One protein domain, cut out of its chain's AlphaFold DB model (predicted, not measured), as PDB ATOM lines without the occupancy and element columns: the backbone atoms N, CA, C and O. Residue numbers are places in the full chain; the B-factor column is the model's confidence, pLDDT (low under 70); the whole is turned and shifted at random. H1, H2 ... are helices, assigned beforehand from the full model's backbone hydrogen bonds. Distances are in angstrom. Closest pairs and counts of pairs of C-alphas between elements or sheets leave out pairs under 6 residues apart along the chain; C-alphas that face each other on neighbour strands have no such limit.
ATOM      1  N   ARG A  14     200.291  96.068 224.725       68.00
ATOM      2  CA  ARG A  14     200.222  97.538 224.647       68.00
ATOM      3  C   ARG A  14     201.529  98.235 225.015       68.00
ATOM      4  O   ARG A  14     201.720  99.378 224.624       68.00
ATOM      5  N   SER A  15     202.407  97.572 225.765       75.12
ATOM      6  CA  SER A  15     203.725  98.108 226.093       75.12
ATOM      7  C   SER A  15     204.789  97.060 225.832       75.12
ATOM      8  O   SER A  15     204.812  96.023 226.495       75.12
ATOM      9  N   PHE A  16     205.700  97.355 224.904       74.94
ATOM     10  CA  PHE A  16     206.843  96.497 224.594       74.94
ATOM     11  C   PHE A  16     207.678  96.178 225.847       74.94
ATOM     12  O   PHE A  16     208.170  95.064 226.000       74.94
ATOM     13  N   SER A  17     207.738  97.101 226.816       73.94
ATOM     14  CA  SER A  17     208.451  96.894 228.083       73.94
ATOM     15  C   SER A  17     207.936  95.717 228.917       73.94
ATOM     16  O   SER A  17     208.703  95.119 229.666       73.94
ATOM     17  N   ARG A  18     206.667  95.318 228.767       74.44
ATOM     18  CA  ARG A  18     206.117  94.147 229.472       74.44
ATOM     19  C   ARG A  18     206.686  92.838 228.931       74.44
ATOM     20  O   ARG A  18     206.866  91.891 229.694       74.44
ATOM     21  N   PHE A  19     207.035  92.804 227.645       78.19
ATOM     22  CA  PHE A  19     207.743  91.673 227.057       78.19
ATOM     23  C   PHE A  19     209.193  91.606 227.482       78.19
ATOM     24  O   PHE A  19     209.719  90.505 227.569       78.19
ATOM     25  N   ILE A  20     209.829  92.742 227.776       79.88
ATOM     26  CA  ILE A  20     211.227  92.753 228.214       79.88
ATOM     27  C   ILE A  20     211.398  91.846 229.435       79.88
ATOM     28  O   ILE A  20     212.327  91.056 229.456       79.88
ATOM     29  N   ILE A  21     210.469  91.855 230.396       76.44
ATOM     30  CA  ILE A  21     210.546  90.971 231.571       76.44
ATOM     31  C   ILE A  21     210.462  89.491 231.168       76.44
ATOM     32  O   ILE A  21     211.292  88.691 231.596       76.44
ATOM     33  N   LEU A  22     209.495  89.119 230.322       77.25
ATOM     34  CA  LEU A  22     209.345  87.738 229.856       77.25
ATOM     35  C   LEU A  22     210.565  87.283 229.042       77.25
ATOM     36  O   LEU A  22     211.099  86.203 229.283       77.25
ATOM     37  N   TYR A  23     211.030  88.124 228.115       83.81
ATOM     38  CA  TYR A  23     212.227  87.872 227.324       83.81
ATOM     39  C   TYR A  23     213.455  87.747 228.211       83.81
ATOM     40  O   TYR A  23     214.212  86.813 228.009       83.81
ATOM     41  N   LEU A  24     213.632  88.606 229.219       83.31
ATOM     42  CA  LEU A  24     214.746  88.511 230.159       83.31
ATOM     43  C   LEU A  24     214.720  87.186 230.920       83.31
ATOM     44  O   LEU A  24     215.752  86.534 231.007       83.31
ATOM     45  N   VAL A  25     213.563  86.737 231.415       82.25
ATOM     46  CA  VAL A  25     213.456  85.443 232.114       82.25
ATOM     47  C   VAL A  25     213.786  84.279 231.179       82.25
ATOM     48  O   VAL A  25     214.587  83.415 231.538       82.25
ATOM     49  N   ILE A  26     213.217  84.267 229.969       88.31
ATOM     50  CA  ILE A  26     213.500  83.238 228.959       88.31
ATOM     51  C   ILE A  26     214.983  83.261 228.584       88.31
ATOM     52  O   ILE A  26     215.614  82.212 228.513       88.31
ATOM     53  N   PHE A  27     215.558  84.445 228.389       88.31
ATOM     54  CA  PHE A  27     216.951  84.611 228.009       88.31
ATOM     55  C   PHE A  27     217.887  84.174 229.135       88.31
ATOM     56  O   PHE A  27     218.828  83.440 228.869       88.31
ATOM     57  N   ILE A  28     217.599  84.520 230.394       88.31
ATOM     58  CA  ILE A  28     218.350  84.051 231.568       88.31
ATOM     59  C   ILE A  28     218.266  82.527 231.679       88.31
ATOM     60  O   ILE A  28     219.283  81.874 231.918       88.31
ATOM     61  N   PHE A  29     217.083  81.943 231.479       90.31
ATOM     62  CA  PHE A  29     216.900  80.494 231.519       90.31
ATOM     63  C   PHE A  29     217.683  79.794 230.402       90.31
ATOM     64  O   PHE A  29     218.475  78.895 230.684       90.31
ATOM     65  N   LEU A  30     217.512  80.229 229.150       89.94
ATOM     66  CA  LEU A  30     218.224  79.688 227.991       89.94
ATOM     67  C   LEU A  30     219.732  79.861 228.148       89.94
ATOM     68  O   LEU A  30     220.476  78.907 227.941       89.94
ATOM     69  N   PHE A  31     220.180  81.038 228.577       89.81
ATOM     70  CA  PHE A  31     221.585  81.314 228.838       89.81
ATOM     71  C   PHE A  31     222.134  80.377 229.913       89.81
ATOM     72  O   PHE A  31     223.144  79.724 229.685       89.81
ATOM     73  N   THR A  32     221.441  80.219 231.044       89.38
ATOM     74  CA  THR A  32     221.860  79.318 232.131       89.38
ATOM     75  C   THR A  32     221.896  77.861 231.674       89.38
ATOM     76  O   THR A  32     222.838  77.134 231.992       89.38
ATOM     77  N   PHE A  33     220.898  77.425 230.904       89.31
ATOM     78  CA  PHE A  33     220.811  76.069 230.367       89.31
ATOM     79  C   PHE A  33     221.935  75.772 229.367       89.31
ATOM     80  O   PHE A  33     222.662  74.787 229.522       89.31
ATOM     81  N   LEU A  34     222.118  76.645 228.372       89.69
ATOM     82  CA  LEU A  34     223.184  76.536 227.376       89.69
ATOM     83  C   LEU A  34     224.552  76.596 228.051       89.69
ATOM     84  O   LEU A  34     225.411  75.757 227.781       89.69
ATOM     85  N   PHE A  35     224.729  77.524 228.992       89.81
ATOM     86  CA  PHE A  35     225.961  77.656 229.747       89.81
ATOM     87  C   PHE A  35     226.253  76.388 230.544       89.81
ATOM     88  O   PHE A  35     227.354  75.852 230.437       89.81
ATOM     89  N   LYS A  36     225.283  75.836 231.286       91.69
ATOM     90  CA  LYS A  36     225.446  74.584 232.045       91.69
ATOM     91  C   LYS A  36     225.941  73.436 231.162       91.69
ATOM     92  O   LYS A  36     226.861  72.731 231.570       91.69
ATOM     93  N   ASN A  37     225.394  73.301 229.956       90.62
ATOM     94  CA  ASN A  37     225.704  72.201 229.038       90.62
ATOM     95  C   ASN A  37     226.935  72.441 228.148       90.62
ATOM     96  O   ASN A  37     227.352  71.545 227.412       90.62
ATOM     97  N   TRP A  38     227.550  73.623 228.208       94.50
ATOM     98  CA  TRP A  38     228.713  73.941 227.389       94.50
ATOM     99  C   TRP A  38     229.970  73.213 227.892       94.50
ATOM    100  O   TRP A  38     230.440  73.465 229.001       94.50
ATOM    101  N   LYS A  39     230.527  72.311 227.070       94.94
ATOM    102  CA  LYS A  39     231.722  71.496 227.390       94.94
ATOM    103  C   LYS A  39     233.065  72.094 226.928       94.94
ATOM    104  O   LYS A  39     234.100  71.458 227.081       94.94
ATOM    105  N   ASN A  40     233.075  73.282 226.323       93.19
ATOM    106  CA  ASN A  40     234.293  73.864 225.749       93.19
ATOM    107  C   ASN A  40     235.203  74.450 226.848       93.19
ATOM    108  O   ASN A  40     234.720  75.148 227.740       93.19
ATOM    109  N   LYS A  41     236.524  74.240 226.745       94.06
ATOM    110  CA  LYS A  41     237.533  74.801 227.663       94.06
ATOM    111  C   LYS A  41     237.498  76.334 227.761       94.06
ATOM    112  O   LYS A  41     237.892  76.887 228.781       94.06
ATOM    113  N   TYR A  42     236.976  77.025 226.743       93.38
ATOM    114  CA  TYR A  42     236.862  78.490 226.722       93.38
ATOM    115  C   TYR A  42     235.578  79.054 227.359       93.38
ATOM    116  O   TYR A  42     235.383  80.267 227.369       93.38
ATOM    117  N   LYS A  43     234.703  78.206 227.914       90.81
ATOM    118  CA  LYS A  43     233.411  78.604 228.503       90.81
ATOM    119  C   LYS A  43     233.521  79.764 229.504       90.81
ATOM    120  O   LYS A  43     232.716  80.690 229.455       90.81
ATOM    121  N   ASN A  44     234.519  79.737 230.387       89.94
ATOM    122  CA  ASN A  44     234.699  80.783 231.397       89.94
ATOM    123  C   ASN A  44     235.117  82.127 230.776       89.94
ATOM    124  O   ASN A  44     234.643  83.168 231.222       89.94
ATOM    125  N   TYR A  45     235.932  82.115 229.714       91.12
ATOM    126  CA  TYR A  45     236.295  83.331 228.977       91.12
ATOM    127  C   TYR A  45     235.087  83.936 228.263       91.12
ATOM    128  O   TYR A  45     234.896  85.146 228.307       91.12
ATOM    129  N   PHE A  46     234.235  83.101 227.661       90.19
ATOM    130  CA  PHE A  46     232.997  83.580 227.049       90.19
ATOM    131  C   PHE A  46     232.026  84.160 228.085       90.19
ATOM    132  O   PHE A  46     231.410  85.194 227.828       90.19
ATOM    133  N   LEU A  47     231.903  83.536 229.265       89.31
ATOM    134  CA  LEU A  47     231.100  84.090 230.359       89.31
ATOM    135  C   LEU A  47     231.617  85.467 230.767       89.31
ATOM    136  O   LEU A  47     230.835  86.409 230.850       89.31
ATOM    137  N   LEU A  48     232.927  85.578 230.989       91.69
ATOM    138  CA  LEU A  48     233.568  86.829 231.373       91.69
ATOM    139  C   LEU A  48     233.343  87.913 230.312       91.69
ATOM    140  O   LEU A  48     232.954  89.023 230.659       91.69
ATOM    141  N   LEU A  49     233.511  87.578 229.028       93.50
ATOM    142  CA  LEU A  49     233.243  88.491 227.916       93.50
ATOM    143  C   LEU A  49     231.771  88.916 227.875       93.50
ATOM    144  O   LEU A  49     231.482  90.090 227.684       93.50
ATOM    145  N   THR A  50     230.839  87.987 228.093       89.31
ATOM    146  CA  THR A  50     229.400  88.289 228.119       89.31
ATOM    147  C   THR A  50     229.054  89.220 229.279       89.31
ATOM    148  O   THR A  50     228.337  90.197 229.081       89.31
ATOM    149  N   ILE A  51     229.588  88.960 230.476       88.75
ATOM    150  CA  ILE A  51     229.420  89.832 231.645       88.75
ATOM    151  C   ILE A  51     230.001  91.217 231.348       88.75
ATOM    152  O   ILE A  51     229.338  92.217 231.602       88.75
ATOM    153  N   LEU A  52     231.196  91.286 230.759       90.50
ATOM    154  CA  LEU A  52     231.832  92.548 230.391       90.50
ATOM    155  C   LEU A  52     230.992  93.327 229.367       90.50
ATOM    156  O   LEU A  52     230.776  94.519 229.544       90.50
ATOM    157  N   LEU A  53     230.467  92.662 228.336       90.75
ATOM    158  CA  LEU A  53     229.581  93.276 227.344       90.75
ATOM    159  C   LEU A  53     228.260  93.745 227.964       90.75
ATOM    160  O   LEU A  53     227.790  94.827 227.626       90.75
ATOM    161  N   LEU A  54     227.668  92.981 228.887       86.25
ATOM    162  CA  LEU A  54     226.473  93.403 229.627       86.25
ATOM    163  C   LEU A  54     226.758  94.640 230.477       86.25
ATOM    164  O   LEU A  54     225.972  95.581 230.473       86.25
ATOM    165  N   ILE A  55     227.899  94.668 231.155       85.31
ATOM    166  CA  ILE A  55     228.331  95.815 231.943       85.31
ATOM    167  C   ILE A  55     228.528  97.040 231.030       85.31
ATOM    168  O   ILE A  55     227.920  98.078 231.272       85.31
ATOM    169  N   ILE A  56     229.295  96.914 229.939       87.50
ATOM    170  CA  ILE A  56     229.591  98.015 229.000       87.50
ATOM    171  C   ILE A  56     228.325  98.522 228.291       87.50
ATOM    172  O   ILE A  56     228.156  99.728 228.125       87.50
ATOM    173  N   SER A  57     227.429  97.622 227.878       84.44
ATOM    174  CA  SER A  57     226.180  97.988 227.190       84.44
ATOM    175  C   SER A  57     225.177  98.702 228.095       84.44
ATOM    176  O   SER A  57     224.311  99.416 227.597       84.44
ATOM    177  N   ASN A  58     225.308  98.564 229.415       82.62
ATOM    178  CA  ASN A  58     224.478  99.257 230.389       82.62
ATOM    179  C   ASN A  58     225.246 100.443 230.983       82.62
ATOM    180  O   ASN A  58     225.553 100.479 232.177       82.62
ATOM    181  N   THR A  59     225.509 101.448 230.142       77.62
ATOM    182  CA  THR A  59     226.162 102.717 230.522       77.62
ATOM    183  C   THR A  59     225.488 103.412 231.705       77.62
ATOM    184  O   THR A  59     226.125 104.197 232.398       77.62
ATOM    185  N   ILE A  60     224.226 103.086 231.987       78.12
ATOM    186  CA  ILE A  60     223.458 103.491 233.169       78.12
ATOM    187  C   ILE A  60     224.202 103.185 234.482       78.12
ATOM    188  O   ILE A  60     224.232 104.025 235.379       78.12
ATOM    189  N   PHE A  61     224.863 102.025 234.596       72.06
ATOM    190  CA  PHE A  61     225.612 101.661 235.808       72.06
ATOM    191  C   PHE A  61     226.863 102.522 236.029       72.06
ATOM    192  O   PHE A  61     227.365 102.588 237.148       72.06
ATOM    193  N   PHE A  62     227.357 103.184 234.980       81.56
ATOM    194  CA  PHE A  62     228.572 104.002 235.019       81.56
ATOM    195  C   PHE A  62     228.297 105.501 235.000       81.56
ATOM    196  O   PHE A  62     229.003 106.270 235.642       81.56
ATOM    197  N   SER A  63     227.275 105.916 234.258       79.38
ATOM    198  CA  SER A  63     226.842 107.310 234.172       79.38
ATOM    199  C   SER A  63     226.016 107.732 235.384       79.38
ATOM    200  O   SER A  63     225.936 108.920 235.675       79.38
ATOM    201  N   GLY A  64     225.374 106.776 236.070       70.25
ATOM    202  CA  GLY A  64     224.343 107.069 237.066       70.25
ATOM    203  C   GLY A  64     223.069 107.668 236.457       70.25
ATOM    204  O   GLY A  64     222.133 107.978 237.193       70.25
TER     205      GLY A  64
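AT A GLANCE: This is residues 14 to 64 of the 402 residues of an uncharacterized protein of Candidatus Roizmanbacteria bacterium (UniProt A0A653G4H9). Picture an open, flat U made of two helices, the long H1 and the shorter H2, which run opposite ways and are joined at one end by residues 38 to 42, with an empty gap between them along most of their length. A last short turn of helix, H3, sits at the end of H2 away from that link. The printed part has 51 residues with three named helices, in the order H1, H2, H3, and no named strand; its class is all helix. It is loose, with a radius of gyration of the C-alphas of 13.9 A, and its C-alphas span 42 by 27 by 9 A along their three main axes.

HOW THE PARTS SIT: Start from the longest helix, H1, residues 16 to 37, and look for its kink of 26 degrees near residue 23. H1 is close to, but not clearly touching, H2, residues 43 to 57; their closest C-alphas, those of Phe 35 and Lys 43, are 7.6 A apart. Their lines stand at a shallow tilt of 19 degrees, and they run opposite ways. Their centres are 15.8 A apart. Further on, H3, residues 60 to 63, is close to H2 but not clearly touching it; the closest C-alphas are those of Ile 55 and Phe 61, 7.5 A apart. H1 and H3 are apart. In the backbone of H2, each O i to N i+4 pair is within hydrogen-bond range; in H1 this holds for 16 of 18 pairs. H3 is too short for such a pair, and its one O i to N i+3 pair is not within range.

IN THESE COORDINATES: Find C-alpha 16 at (206.843, 96.497, 224.594); from there H1 runs 31.1 A to C-alpha 37 at (225.704, 72.201, 229.038). Next find C-alpha 43 at (233.411, 78.604, 228.503), where H2 begins; it runs 20.7 A to C-alpha 57. H3 begins at C-alpha 60 and ends at C-alpha 63, at (226.842, 107.310, 234.172), 5.2 A from first to last C-alpha.

THE WHOLE: Look for the two C-alphas farthest apart at Arg 14 and Lys 41, 43.8 A from each other. From the first to the last printed C-alpha, Arg 14 to Gly 64, it is 28.8 A. Residues 14 to 34, of which 16 to 34 belong to H1, stand free, as do residues 36 to 42 and residues 48 to 64. The links from H1 to H2 and from H2 to H3 are both tight. The printed part has no cut. In the B-factor column the mean pLDDT of the printed part is 85.4, and residue 14 is the one printed residue under 70.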